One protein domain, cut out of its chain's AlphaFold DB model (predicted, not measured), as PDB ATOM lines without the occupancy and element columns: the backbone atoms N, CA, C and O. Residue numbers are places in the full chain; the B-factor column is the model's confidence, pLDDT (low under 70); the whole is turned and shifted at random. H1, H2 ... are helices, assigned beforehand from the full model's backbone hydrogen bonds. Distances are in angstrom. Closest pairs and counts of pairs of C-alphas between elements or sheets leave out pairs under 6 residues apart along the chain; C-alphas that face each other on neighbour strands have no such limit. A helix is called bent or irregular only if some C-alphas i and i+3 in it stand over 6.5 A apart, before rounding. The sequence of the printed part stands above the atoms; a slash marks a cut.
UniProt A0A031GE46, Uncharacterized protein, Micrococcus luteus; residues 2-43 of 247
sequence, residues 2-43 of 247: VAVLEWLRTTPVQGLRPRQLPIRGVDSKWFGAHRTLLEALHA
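AT A GLANCE: This is residues 2 to 43 of the 247 residues of an uncharacterized protein of Micrococcus luteus (UniProt A0A031GE46). The backbone makes a rough ring: the longer helix, H2, forms one side, its last turns meet the shorter H1 at a steep angle, and a long loop, residues 11 to 27, arches from the end of H1 back to the start of H2. The printed part has 42 residues, with two named helices in the order H1, H2, and no named strand; the class is all helix. It is compact, with a radius of gyration of the C-alphas of 9.4 A, and rounded, spanning 21 by 19 by 18 A.

HOW THE PARTS SIT: Start at H2, residues 28 to 42, which is irregular: C-alphas 33 and 36 are 7.9 A apart. With residues 38 to 42 alone it touches H1, residues 2 to 10; the closest C-alphas, those of Leu 5 and His 42, are 6.4 A apart. The two run the same way at a steep tilt of 69 degrees, only just short of about perpendicular. In H1 every O i to N i+4 pair is within hydrogen-bond range, in H2 9 of 11.

IN THESE COORDINATES: Find C-alpha 28 at (-42.571, -11.928, 15.031); from there H2 runs 17.8 A to C-alpha 42 at (-33.266, 2.346, 9.864). H1 begins at C-alpha 2, (-33.546, 1.520, 20.175), and measures 12.7 A.

THE WHOLE: The C-alphas farthest apart, those of Gly 25 and Ala 43, are 22.3 A apart. The printed part has no cut, and the 17-residue link from H1 to H2 is long. Mean pLDDT of the printed part is 87.2; residue 43 is under 70.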
ATOM      1  N   VAL A   2     -34.937   1.065  20.422       86.69
ATOM      2  CA  VAL A   2     -33.546   1.520  20.175       86.69
ATOM      3  C   VAL A   2     -32.561   0.355  20.018       86.69
ATOM      4  O   VAL A   2     -31.925   0.249  18.980       86.69
ATOM      5  N   ALA A   3     -32.555  -0.597  20.958       86.88
ATOM      6  CA  ALA A   3     -31.707  -1.794  20.872       86.88
ATOM      7  C   ALA A   3     -31.961  -2.657  19.615       86.88
ATOM      8  O   ALA A   3     -31.063  -3.334  19.129       86.88
ATOM      9  N   VAL A   4     -33.184  -2.627  19.069       89.56
ATOM     10  CA  VAL A   4     -33.533  -3.333  17.824       89.56
ATOM     11  C   VAL A   4     -32.910  -2.611  16.633       89.56
ATOM     12  O   VAL A   4     -32.291  -3.249  15.792       89.56
ATOM     13  N   LEU A   5     -33.022  -1.282  16.584       88.31
ATOM     14  CA  LEU A   5     -32.423  -0.461  15.530       88.31
ATOM     15  C   LEU A   5     -30.893  -0.537  15.541       88.31
ATOM     16  O   LEU A   5     -30.291  -0.659  14.480       88.31
ATOM     17  N   GLU A   6     -30.264  -0.505  16.716       88.38
ATOM     18  CA  GLU A   6     -28.812  -0.683  16.865       88.38
ATOM     19  C   GLU A   6     -28.355  -2.048  16.343       88.38
ATOM     20  O   GLU A   6     -27.380  -2.141  15.593       88.38
ATOM     21  N   TRP A   7     -29.098  -3.103  16.680       90.38
ATOM     22  CA  TRP A   7     -28.811  -4.447  16.192       90.38
ATOM     23  C   TRP A   7     -28.973  -4.551  14.669       90.38
ATOM     24  O   TRP A   7     -28.081  -5.063  13.994       90.38
ATOM     25  N   LEU A   8     -30.058  -3.998  14.113       88.94
ATOM     26  CA  LEU A   8     -30.294  -3.964  12.664       88.94
ATOM     27  C   LEU A   8     -29.173  -3.213  11.929       88.94
ATOM     28  O   LEU A   8     -28.775  -3.623  10.848       88.94
ATOM     29  N   ARG A   9     -28.622  -2.133  12.505       86.88
ATOM     30  CA  ARG A   9     -27.528  -1.335  11.897       86.88
ATOM     31  C   ARG A   9     -26.181  -2.041  11.863       86.88
ATOM     32  O   ARG A   9     -25.296  -1.610  11.133       86.88
ATOM     33  N   THR A  10     -26.013  -3.083  12.666       89.00
ATOM     34  CA  THR A  10     -24.743  -3.806  12.814       89.00
ATOM     35  C   THR A  10     -24.804  -5.228  12.265       89.00
ATOM     36  O   THR A  10     -23.767  -5.878  12.159       89.00
ATOM     37  N   THR A  11     -25.991  -5.700  11.873       86.94
ATOM     38  CA  THR A  11     -26.214  -7.067  11.397       86.94
ATOM     39  C   THR A  11     -26.860  -7.056  10.011       86.94
ATOM     40  O   THR A  11     -27.938  -6.489   9.859       86.94
ATOM     41  N   PRO A  12     -26.267  -7.717   8.999       86.25
ATOM     42  CA  PRO A  12     -26.918  -7.900   7.707       86.25
ATOM     43  C   PRO A  12     -28.205  -8.718   7.859       86.25
ATOM     44  O   PRO A  12     -28.171  -9.860   8.317       86.25
ATOM     45  N   VAL A  13     -29.339  -8.137   7.467       87.19
ATOM     46  CA  VAL A  13     -30.670  -8.758   7.610       87.19
ATOM     47  C   VAL A  13     -31.384  -9.034   6.287       87.19
ATOM     48  O   VAL A  13     -32.500  -9.556   6.284       87.19
ATOM     49  N   GLN A  14     -30.732  -8.740   5.162       86.75
ATOM     50  CA  GLN A  14     -31.271  -8.983   3.828       86.75
ATOM     51  C   GLN A  14     -31.644 -10.463   3.649       86.75
ATOM     52  O   GLN A  14     -30.824 -11.354   3.865       86.75
ATOM     53  N   GLY A  15     -32.883 -10.732   3.239       84.50
ATOM     54  CA  GLY A  15     -33.394 -12.083   3.007       84.50
ATOM     55  C   GLY A  15     -33.851 -12.823   4.268       84.50
ATOM     56  O   GLY A  15     -34.461 -13.887   4.151       84.50
ATOM     57  N   LEU A  16     -33.595 -12.290   5.468       88.88
ATOM     58  CA  LEU A  16     -34.014 -12.933   6.713       88.88
ATOM     59  C   LEU A  16     -35.513 -12.762   6.949       88.88
ATOM     60  O   LEU A  16     -36.114 -11.766   6.567       88.88
ATOM     61  N   ARG A  17     -36.117 -13.720   7.645       88.00
ATOM     62  CA  ARG A  17     -37.501 -13.659   8.128       88.00
ATOM     63  C   ARG A  17     -37.553 -13.140   9.565       88.00
ATOM     64  O   ARG A  17     -36.596 -13.352  10.310       88.00
ATOM     65  N   PRO A  18     -38.693 -12.602  10.037       88.00
ATOM     66  CA  PRO A  18     -38.824 -12.114  11.414       88.00
ATOM     67  C   PRO A  18     -38.424 -13.126  12.504       88.00
ATOM     68  O   PRO A  18     -37.900 -12.737  13.540       88.00
ATOM     69  N   ARG A  19     -38.633 -14.434  12.282       87.31
ATOM     70  CA  ARG A  19     -38.229 -15.500  13.227       87.31
ATOM     71  C   ARG A  19     -36.726 -15.798  13.238       87.31
ATOM     72  O   ARG A  19     -36.257 -16.473  14.144       87.31
ATOM     73  N   GLN A  20     -35.987 -15.327  12.237       88.81
ATOM     74  CA  GLN A  20     -34.535 -15.477  12.131       88.81
ATOM     75  C   GLN A  20     -33.786 -14.301  12.768       88.81
ATOM     76  O   GLN A  20     -32.567 -14.248  12.669       88.81
ATOM     77  N   LEU A  21     -34.494 -13.361  13.405       89.12
ATOM     78  CA  LEU A  21     -33.909 -12.220  14.103       89.12
ATOM     79  C   LEU A  21     -33.759 -12.582  15.592       89.12
ATOM     80  O   LEU A  21     -34.745 -12.504  16.328       89.12
ATOM     81  N   PRO A  22     -32.570 -12.989  16.077       90.94
ATOM     82  CA  PRO A  22     -32.369 -13.426  17.461       90.94
ATOM     83  C   PRO A  22     -32.266 -12.238  18.436       90.94
ATOM     84  O   PRO A  22     -31.376 -12.176  19.285       90.94
ATOM     85  N   ILE A  23     -33.166 -11.264  18.311       90.38
ATOM     86  CA  ILE A  23     -33.173 -10.055  19.131       90.38
ATOM     87  C   ILE A  23     -33.961 -10.353  20.407       90.38
ATOM     88  O   ILE A  23     -35.146 -10.688  20.374       90.38
ATOM     89  N   ARG A  24     -33.299 -10.251  21.563       87.69
ATOM     90  CA  ARG A  24     -33.928 -10.555  22.856       87.69
ATOM     91  C   ARG A  24     -35.168  -9.684  23.078       87.69
ATOM     92  O   ARG A  24     -35.092  -8.462  22.989       87.69
ATOM     93  N   GLY A  25     -36.293 -10.324  23.403       87.25
ATOM     94  CA  GLY A  25     -37.569  -9.645  23.652       87.25
ATOM     95  C   GLY A  25     -38.328  -9.211  22.393       87.25
ATOM     96  O   GLY A  25     -39.341  -8.530  22.518       87.25
ATOM     97  N   VAL A  26     -37.868  -9.598  21.199       89.69
ATOM     98  CA  VAL A  26     -38.561  -9.355  19.929       89.69
ATOM     99  C   VAL A  26     -39.067 -10.679  19.373       89.69
ATOM    100  O   VAL A  26     -38.284 -11.544  18.991       89.69
ATOM    101  N   ASP A  27     -40.386 -10.830  19.304       88.62
ATOM    102  CA  ASP A  27     -41.026 -11.907  18.552       88.62
ATOM    103  C   ASP A  27     -41.562 -11.395  17.202       88.62
ATOM    104  O   ASP A  27     -41.543 -10.198  16.903       88.62
ATOM    105  N   SER A  28     -42.054 -12.303  16.354       85.50
ATOM    106  CA  SER A  28     -42.571 -11.928  15.031       85.50
ATOM    107  C   SER A  28     -43.822 -11.046  15.081       85.50
ATOM    108  O   SER A  28     -44.040 -10.287  14.138       85.50
ATOM    109  N   LYS A  29     -44.633 -11.112  16.147       86.94
ATOM    110  CA  LYS A  29     -45.803 -10.233  16.314       86.94
ATOM    111  C   LYS A  29     -45.348  -8.822  16.655       86.94
ATOM    112  O   LYS A  29     -45.813  -7.870  16.037       86.94
ATOM    113  N   TRP A  30     -44.405  -8.697  17.590       92.00
ATOM    114  CA  TRP A  30     -43.769  -7.428  17.915       92.00
ATOM    115  C   TRP A  30     -43.127  -6.832  16.667       92.00
ATOM    116  O   TRP A  30     -43.386  -5.678  16.348       92.00
ATOM    117  N   PHE A  31     -42.349  -7.617  15.921       87.44
ATOM    118  CA  PHE A  31     -41.699  -7.130  14.708       87.44
ATOM    119  C   PHE A  31     -42.721  -6.670  13.664       87.44
ATOM    120  O   PHE A  31     -42.602  -5.560  13.155       87.44
ATOM    121  N   GLY A  32     -43.767  -7.461  13.404       87.12
ATOM    122  CA  GLY A  32     -44.836  -7.095  12.470       87.12
ATOM    123  C   GLY A  32     -45.554  -5.798  12.854       87.12
ATOM    124  O   GLY A  32     -45.748  -4.937  12.003       87.12
ATOM    125  N   ALA A  33     -45.868  -5.608  14.140       89.31
ATOM    126  CA  ALA A  33     -46.523  -4.395  14.638       89.31
ATOM    127  C   ALA A  33     -45.647  -3.132  14.543       89.31
ATOM    128  O   ALA A  33     -46.169  -2.021  14.501       89.31
ATOM    129  N   HIS A  34     -44.321  -3.289  14.515       90.25
ATOM    130  CA  HIS A  34     -43.367  -2.179  14.541       90.25
ATOM    131  C   HIS A  34     -42.566  -2.021  13.238       90.25
ATOM    132  O   HIS A  34     -41.756  -1.098  13.147       90.25
ATOM    133  N   ARG A  35     -42.780  -2.876  12.225       87.00
ATOM    134  CA  ARG A  35     -41.978  -2.916  10.991       87.00
ATOM    135  C   ARG A  35     -41.913  -1.564  10.293       87.00
ATOM    136  O   ARG A  35     -40.816  -1.088  10.042       87.00
ATOM    137  N   THR A  36     -43.057  -0.943  10.006       86.88
ATOM    138  CA  THR A  36     -43.104   0.326   9.258       86.88
ATOM    139  C   THR A  36     -42.272   1.410   9.941       86.88
ATOM    140  O   THR A  36     -41.552   2.161   9.288       86.88
ATOM    141  N   LEU A  37     -42.325   1.464  11.275       88.81
ATOM    142  CA  LEU A  37     -41.521   2.395  12.057       88.81
ATOM    143  C   LEU A  37     -40.030   2.030  12.019       88.81
ATOM    144  O   LEU A  37     -39.190   2.917  11.892       88.81
ATOM    145  N   LEU A  38     -39.689   0.742  12.116       87.81
ATOM    146  CA  LEU A  38     -38.304   0.275  12.016       87.81
ATOM    147  C   LEU A  38     -37.697   0.580  10.642       87.81
ATOM    148  O   LEU A  38     -36.570   1.058  10.580       87.81
ATOM    149  N   GLU A  39     -38.441   0.360   9.558       86.56
ATOM    150  CA  GLU A  39     -38.035   0.686   8.185       86.56
ATOM    151  C   GLU A  39     -37.787   2.186   8.017       86.56
ATOM    152  O   GLU A  39     -36.732   2.587   7.523       86.56
ATOM    153  N   ALA A  40     -38.712   3.016   8.511       85.56
ATOM    154  CA  ALA A  40     -38.584   4.469   8.458       85.56
ATOM    155  C   ALA A  40     -37.358   4.992   9.231       85.56
ATOM    156  O   ALA A  40     -36.731   5.961   8.807       85.56
ATOM    157  N   LEU A  41     -37.012   4.364  10.361       85.19
ATOM    158  CA  LEU A  41     -35.911   4.792  11.233       85.19
ATOM    159  C   LEU A  41     -34.545   4.197  10.858       85.19
ATOM    160  O   LEU A  41     -33.520   4.762  11.241       85.19
ATOM    161  N   HIS A  42     -34.508   3.056  10.171       79.62
ATOM    162  CA  HIS A  42     -33.266   2.346   9.864       79.62
ATOM    163  C   HIS A  42     -32.590   2.861   8.590       79.62
ATOM    164  O   HIS A  42     -31.409   3.200   8.632       79.62
ATOM    165  N   ALA A  43     -33.330   2.947   7.481       64.88
ATOM    166  CA  ALA A  43     -32.788   3.381   6.194       64.88
ATOM    167  C   ALA A  43     -33.921   3.822   5.242       64.88
ATOM    168  O   ALA A  43     -34.336   3.057   4.370       64.88
TER     169      ALA A  43